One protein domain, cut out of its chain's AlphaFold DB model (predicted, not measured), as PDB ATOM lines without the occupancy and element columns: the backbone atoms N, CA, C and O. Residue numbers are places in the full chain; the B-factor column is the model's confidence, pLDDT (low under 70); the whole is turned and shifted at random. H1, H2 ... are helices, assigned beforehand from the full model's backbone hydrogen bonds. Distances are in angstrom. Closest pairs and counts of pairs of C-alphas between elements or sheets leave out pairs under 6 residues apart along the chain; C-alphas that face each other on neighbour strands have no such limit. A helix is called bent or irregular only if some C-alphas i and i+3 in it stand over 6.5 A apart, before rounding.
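This is residues 4 to 51 of the 96 residues of an uncharacterized protein of Hyphomonas atlantica (UniProt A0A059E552). A small compact body of three helices, H1, H2 and H3, has one arm that sticks out from it: residues 37 to 51, of which 41 to 50 belong to the helix H4. In the body H1 stands about perpendicular to H3, and the short H2 packs on H1, while H4 at the far end of the arm touches no helix. The printed part has 48 residues with four named helices, in the order H1, H2, H3, H4, and no named strand; the class is all helix. The whole is loose, with a radius of gyration of the C-alphas of 13.6 A, and its C-alphas span 39 by 18 by 15 A, the arm making the length.

H1, residues 4 to 13, touches H2, residues 18 to 21; their closest C-alphas are those of Ala 11 and Phe 21, 7.1 A apart. H1 also touches H3, residues 26 to 35, with the C-alphas of Met 7 and Ala 33 closest at 6.7 A. The lines of H1 and H3 stand at 89 degrees, about perpendicular, and their centres are 11.4 A apart. H2 and H3 follow each other in the chain but are apart. H4, residues 41 to 50, is apart from H1, from H2 and from H3. In H1, H3 and H4 every pair of O of residue i and N of residue i+4 is within hydrogen-bond range. H2, with four residues, is too short for such a pair, and its one pair of O of residue i and N of residue i+3 is not within range.

H1 begins at Trp 4, whose C-alpha is at (210.680, 180.433, 138.391), and measures 14.2 A from its first to its last C-alpha, that of Ala 13. H2 runs from Pro 18 to Phe 21, 5.2 A from first to last C-alpha. H3 runs from Leu 26, with its C-alpha at (204.301, 166.943, 136.825), to Arg 35, a length of 14.5 A. H4 runs from Ala 41 to Gly 50, whose C-alpha is at (196.324, 188.770, 156.939), a length of 14.3 A. No helix is bent or irregular.

The outline is a rod, and the two C-alphas farthest apart, those of Arg 17 and Ala 49, are 39.6 A apart. Residues 37 to 51, of which 41 to 50 belong to H4, stand free. Without them the body has 33 residues, spans 19 by 18 by 15 A and has a radius of gyration of 8.4 A. The links from H1 to H2, from H2 to H3 and from H3 to H4 are tight, with 4, 4 and 5 residues, and no link is long. The printed part has no cut. The mean pLDDT of the printed part is 84.7, and residues 35 to 39 are under 70.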
ATOM      1  N   TRP A   4     210.320 181.104 139.635       78.75
ATOM      2  CA  TRP A   4     210.680 180.433 138.391       78.75
ATOM      3  C   TRP A   4     212.186 180.395 138.130       78.75
ATOM      4  O   TRP A   4     212.741 179.361 137.765       78.75
ATOM      5  N   SER A   5     212.867 181.522 138.343       84.12
ATOM      6  CA  SER A   5     214.310 181.631 138.136       84.12
ATOM      7  C   SER A   5     215.084 180.755 139.126       84.12
ATOM      8  O   SER A   5     216.106 180.183 138.760       84.12
ATOM      9  N   GLU A   6     214.588 180.622 140.360       83.75
ATOM     10  CA  GLU A   6     215.136 179.720 141.384       83.75
ATOM     11  C   GLU A   6     214.974 178.242 140.989       83.75
ATOM     12  O   GLU A   6     215.918 177.456 141.098       83.75
ATOM     13  N   MET A   7     213.803 177.868 140.458       85.12
ATOM     14  CA  MET A   7     213.559 176.518 139.940       85.12
ATOM     15  C   MET A   7     214.439 176.198 138.732       85.12
ATOM     16  O   MET A   7     215.040 175.129 138.694       85.12
ATOM     17  N   MET A   8     214.584 177.127 137.783       87.56
ATOM     18  CA  MET A   8     215.455 176.935 136.619       87.56
ATOM     19  C   MET A   8     216.922 176.771 137.042       87.56
ATOM     20  O   MET A   8     217.602 175.860 136.577       87.56
ATOM     21  N   ARG A   9     217.407 177.591 137.986       86.69
ATOM     22  CA  ARG A   9     218.753 177.434 138.569       86.69
ATOM     23  C   ARG A   9     218.918 176.089 139.280       86.69
ATOM     24  O   ARG A   9     219.949 175.444 139.118       86.69
ATOM     25  N   SER A  10     217.897 175.633 140.004       86.88
ATOM     26  CA  SER A  10     217.904 174.326 140.675       86.88
ATOM     27  C   SER A  10     217.924 173.155 139.689       86.88
ATOM     28  O   SER A  10     218.610 172.165 139.935       86.88
ATOM     29  N   ALA A  11     217.213 173.270 138.564       89.12
ATOM     30  CA  ALA A  11     217.236 172.290 137.481       89.12
ATOM     31  C   ALA A  11     218.614 172.221 136.809       89.12
ATOM     32  O   ALA A  11     219.150 171.130 136.632       89.12
ATOM     33  N   LEU A  12     219.227 173.377 136.534       91.19
ATOM     34  CA  LEU A  12     220.589 173.451 136.000       91.19
ATOM     35  C   LEU A  12     221.609 172.822 136.959       91.19
ATOM     36  O   LEU A  12     222.449 172.040 136.525       91.19
ATOM     37  N   ALA A  13     221.501 173.096 138.263       87.94
ATOM     38  CA  ALA A  13     222.349 172.477 139.284       87.94
ATOM     39  C   ALA A  13     222.149 170.951 139.391       87.94
ATOM     40  O   ALA A  13     223.059 170.238 139.803       87.94
ATOM     41  N   ALA A  14     220.975 170.445 139.003       85.94
ATOM     42  CA  ALA A  14     220.683 169.016 138.892       85.94
ATOM     43  C   ALA A  14     221.084 168.410 137.528       85.94
ATOM     44  O   ALA A  14     220.841 167.228 137.300       85.94
ATOM     45  N   GLY A  15     221.683 169.195 136.621       92.44
ATOM     46  CA  GLY A  15     222.130 168.747 135.297       92.44
ATOM     47  C   GLY A  15     221.039 168.712 134.222       92.44
ATOM     48  O   GLY A  15     221.271 168.200 133.129       92.44
ATOM     49  N   ILE A  16     219.853 169.257 134.499       91.56
ATOM     50  CA  ILE A  16     218.735 169.294 133.553       91.56
ATOM     51  C   ILE A  16     218.933 170.477 132.604       91.56
ATOM     52  O   ILE A  16     219.057 171.626 133.037       91.56
ATOM     53  N   ARG A  17     218.946 170.218 131.292       92.06
ATOM     54  CA  ARG A  17     219.087 171.278 130.284       92.06
ATOM     55  C   ARG A  17     217.786 172.085 130.173       92.06
ATOM     56  O   ARG A  17     216.706 171.526 130.367       92.06
ATOM     57  N   PRO A  18     217.839 173.363 129.757       89.50
ATOM     58  CA  PRO A  18     216.640 174.195 129.628       89.50
ATOM     59  C   PRO A  18     215.552 173.615 128.713       89.50
ATOM     60  O   PRO A  18     214.371 173.812 128.971       89.50
ATOM     61  N   ALA A  19     215.929 172.887 127.656       91.56
ATOM     62  CA  ALA A  19     214.969 172.238 126.763       91.56
ATOM     63  C   ALA A  19     214.250 171.049 127.428       91.56
ATOM     64  O   ALA A  19     213.055 170.853 127.215       91.56
ATOM     65  N   ASP A  20     214.960 170.284 128.260       93.38
ATOM     66  CA  ASP A  20     214.417 169.109 128.951       93.38
ATOM     67  C   ASP A  20     213.542 169.509 130.141       93.38
ATOM     68  O   ASP A  20     212.553 168.845 130.433       93.38
ATOM     69  N   PHE A  21     213.844 170.647 130.770       91.44
ATOM     70  CA  PHE A  21     213.052 171.222 131.856       91.44
ATOM     71  C   PHE A  21     211.569 171.388 131.485       91.44
ATOM     72  O   PHE A  21     210.689 171.025 132.262       91.44
ATOM     73  N   TRP A  22     211.278 171.852 130.267       90.44
ATOM     74  CA  TRP A  22     209.904 172.006 129.773       90.44
ATOM     75  C   TRP A  22     209.213 170.685 129.419       90.44
ATOM     76  O   TRP A  22     207.996 170.656 129.263       90.44
ATOM     77  N   ARG A  23     209.976 169.595 129.296       94.75
ATOM     78  CA  ARG A  23     209.469 168.249 128.996       94.75
ATOM     79  C   ARG A  23     209.265 167.397 130.247       94.75
ATOM     80  O   ARG A  23     208.725 166.300 130.132       94.75
ATOM     81  N   LEU A  24     209.696 167.881 131.413       89.75
ATOM     82  CA  LEU A  24     209.525 167.183 132.684       89.75
ATOM     83  C   LEU A  24     208.039 166.934 132.974       89.75
ATOM     84  O   LEU A  24     207.179 167.794 132.771       89.75
ATOM     85  N   SER A  25     207.751 165.762 133.522       90.00
ATOM     86  CA  SER A  25     206.428 165.383 134.009       90.00
ATOM     87  C   SER A  25     206.069 166.111 135.310       90.00
ATOM     88  O   SER A  25     206.937 166.456 136.113       90.00
ATOM     89  N   LEU A  26     204.774 166.270 135.603       87.81
ATOM     90  CA  LEU A  26     204.301 166.943 136.825       87.81
ATOM     91  C   LEU A  26     204.901 166.357 138.123       87.81
ATOM     92  O   LEU A  26     205.103 167.073 139.105       87.81
ATOM     93  N   LYS A  27     205.210 165.055 138.138       89.44
ATOM     94  CA  LYS A  27     205.861 164.387 139.274       89.44
ATOM     95  C   LYS A  27     207.291 164.896 139.487       89.44
ATOM     96  O   LYS A  27     207.668 165.185 140.621       89.44
ATOM     97  N   GLU A  28     208.058 165.032 138.412       88.50
ATOM     98  CA  GLU A  28     209.431 165.551 138.447       88.50
ATOM     99  C   GLU A  28     209.443 167.037 138.805       88.50
ATOM    100  O   GLU A  28     210.251 167.465 139.627       88.50
ATOM    101  N   TRP A  29     208.475 167.802 138.297       88.50
ATOM    102  CA  TRP A  29     208.253 169.192 138.700       88.50
ATOM    103  C   TRP A  29     207.998 169.332 140.202       88.50
ATOM    104  O   TRP A  29     208.596 170.188 140.852       88.50
ATOM    105  N   ARG A  30     207.153 168.470 140.781       83.88
ATOM    106  CA  ARG A  30     206.890 168.460 142.230       83.88
ATOM    107  C   ARG A  30     208.132 168.104 143.038       83.88
ATOM    108  O   ARG A  30     208.359 168.715 144.078       83.88
ATOM    109  N   TRP A  31     208.936 167.151 142.572       84.94
ATOM    110  CA  TRP A  31     210.212 166.819 143.209       84.94
ATOM    111  C   TRP A  31     211.191 168.002 143.169       84.94
ATOM    112  O   TRP A  31     211.799 168.338 144.185       84.94
ATOM    113  N   LEU A  32     211.291 168.680 142.025       84.06
ATOM    114  CA  LEU A  32     212.165 169.836 141.848       84.06
ATOM    115  C   LEU A  32     211.722 171.023 142.719       84.06
ATOM    116  O   LEU A  32     212.550 171.663 143.362       84.06
ATOM    117  N   ALA A  33     210.415 171.280 142.789       79.56
ATOM    118  CA  ALA A  33     209.837 172.327 143.624       79.56
ATOM    119  C   ALA A  33     209.966 172.015 145.123       79.56
ATOM    120  O   ALA A  33     210.204 172.922 145.910       79.56
ATOM    121  N   ALA A  34     209.892 170.746 145.534       74.31
ATOM    122  CA  ALA A  34     210.089 170.357 146.931       74.31
ATOM    123  C   ALA A  34     211.507 170.668 147.452       74.31
ATOM    124  O   ALA A  34     211.683 170.854 148.656       74.31
ATOM    125  N   ARG A  35     212.509 170.770 146.562       68.19
ATOM    126  CA  ARG A  35     213.871 171.216 146.916       68.19
ATOM    127  C   ARG A  35     213.939 172.715 147.220       68.19
ATOM    128  O   ARG A  35     214.785 173.131 148.005       68.19
ATOM    129  N   GLY A  36     213.057 173.519 146.627       65.00
ATOM    130  CA  GLY A  36     212.895 174.937 146.932       65.00
ATOM    131  C   GLY A  36     211.802 175.110 147.975       65.00
ATOM    132  O   GLY A  36     210.654 175.309 147.602       65.00
ATOM    133  N   ALA A  37     212.165 174.964 149.255       63.44
ATOM    134  CA  ALA A  37     211.305 175.060 150.440       63.44
ATOM    135  C   ALA A  37     209.900 175.636 150.163       63.44
ATOM    136  O   ALA A  37     209.702 176.851 150.113       63.44
ATOM    137  N   GLY A  38     208.923 174.745 149.971       61.78
ATOM    138  CA  GLY A  38     207.529 175.141 149.811       61.78
ATOM    139  C   GLY A  38     207.049 175.939 151.025       61.78
ATOM    140  O   GLY A  38     207.493 175.708 152.155       61.78
ATOM    141  N   LEU A  39     206.138 176.886 150.799       68.06
ATOM    142  CA  LEU A  39     205.514 177.648 151.875       68.06
ATOM    143  C   LEU A  39     204.867 176.667 152.871       68.06
ATOM    144  O   LEU A  39     204.022 175.855 152.492       68.06
ATOM    145  N   LYS A  40     205.280 176.705 154.143       78.25
ATOM    146  CA  LYS A  40     204.710 175.834 155.182       78.25
ATOM    147  C   LYS A  40     203.219 176.138 155.349       78.25
ATOM    148  O   LYS A  40     202.837 177.305 155.349       78.25
ATOM    149  N   ALA A  41     202.404 175.107 155.584       76.19
ATOM    150  CA  ALA A  41     200.953 175.250 155.742       76.19
ATOM    151  C   ALA A  41     200.558 176.311 156.790       76.19
ATOM    152  O   ALA A  41     199.694 177.132 156.523       76.19
ATOM    153  N   GLY A  42     201.251 176.374 157.935       83.62
ATOM    154  CA  GLY A  42     200.993 177.406 158.952       83.62
ATOM    155  C   GLY A  42     201.239 178.835 158.454       83.62
ATOM    156  O   GLY A  42     200.421 179.718 158.685       83.62
ATOM    157  N   ARG A  43     202.310 179.047 157.677       83.31
ATOM    158  CA  ARG A  43     202.604 180.352 157.071       83.31
ATOM    159  C   ARG A  43     201.576 180.732 156.004       83.31
ATOM    160  O   ARG A  43     201.271 181.908 155.846       83.31
ATOM    161  N   LEU A  44     201.040 179.750 155.280       83.62
ATOM    162  CA  LEU A  44     199.937 179.977 154.348       83.62
ATOM    163  C   LEU A  44     198.682 180.449 155.094       83.62
ATOM    164  O   LEU A  44     198.076 181.433 154.686       83.62
ATOM    165  N   THR A  45     198.333 179.801 156.209       86.31
ATOM    166  CA  THR A  45     197.197 180.203 157.053       86.31
ATOM    167  C   THR A  45     197.346 181.624 157.589       86.31
ATOM    168  O   THR A  45     196.398 182.400 157.510       86.31
ATOM    169  N   GLU A  46     198.534 182.002 158.072       89.31
ATOM    170  CA  GLU A  46     198.824 183.381 158.498       89.31
ATOM    171  C   GLU A  46     198.592 184.399 157.372       89.31
ATOM    172  O   GLU A  46     198.019 185.461 157.604       89.31
ATOM    173  N   LEU A  47     199.019 184.079 156.146       87.62
ATOM    174  CA  LEU A  47     198.837 184.962 154.994       87.62
ATOM    175  C   LEU A  47     197.370 185.071 154.578       87.62
ATOM    176  O   LEU A  47     196.920 186.180 154.315       87.62
ATOM    177  N   MET A  48     196.620 183.966 154.569       88.19
ATOM    178  CA  MET A  48     195.177 183.990 154.284       88.19
ATOM    179  C   MET A  48     194.406 184.816 155.321       88.19
ATOM    180  O   MET A  48     193.456 185.510 154.974       88.19
ATOM    181  N   ALA A  49     194.824 184.775 156.590       90.38
ATOM    182  CA  ALA A  49     194.229 185.596 157.640       90.38
ATOM    183  C   ALA A  49     194.601 187.086 157.510       90.38
ATOM    184  O   ALA A  49     193.769 187.949 157.779       90.38
ATOM    185  N   GLY A  50     195.840 187.393 157.107       91.06
ATOM    186  CA  GLY A  50     196.324 188.770 156.939       91.06
ATOM    187  C   GLY A  50     195.865 189.453 155.646       91.06
ATOM    188  O   GLY A  50     195.753 190.676 155.608       91.06
ATOM    189  N   PHE A  51     195.581 188.675 154.603       85.38
ATOM    190  CA  PHE A  51     195.097 189.138 153.305       85.38
ATOM    191  C   PHE A  51     193.855 188.329 152.920       85.38
ATOM    192  O   PHE A  51     193.939 187.453 152.060       85.38
TER     193      PHE A  51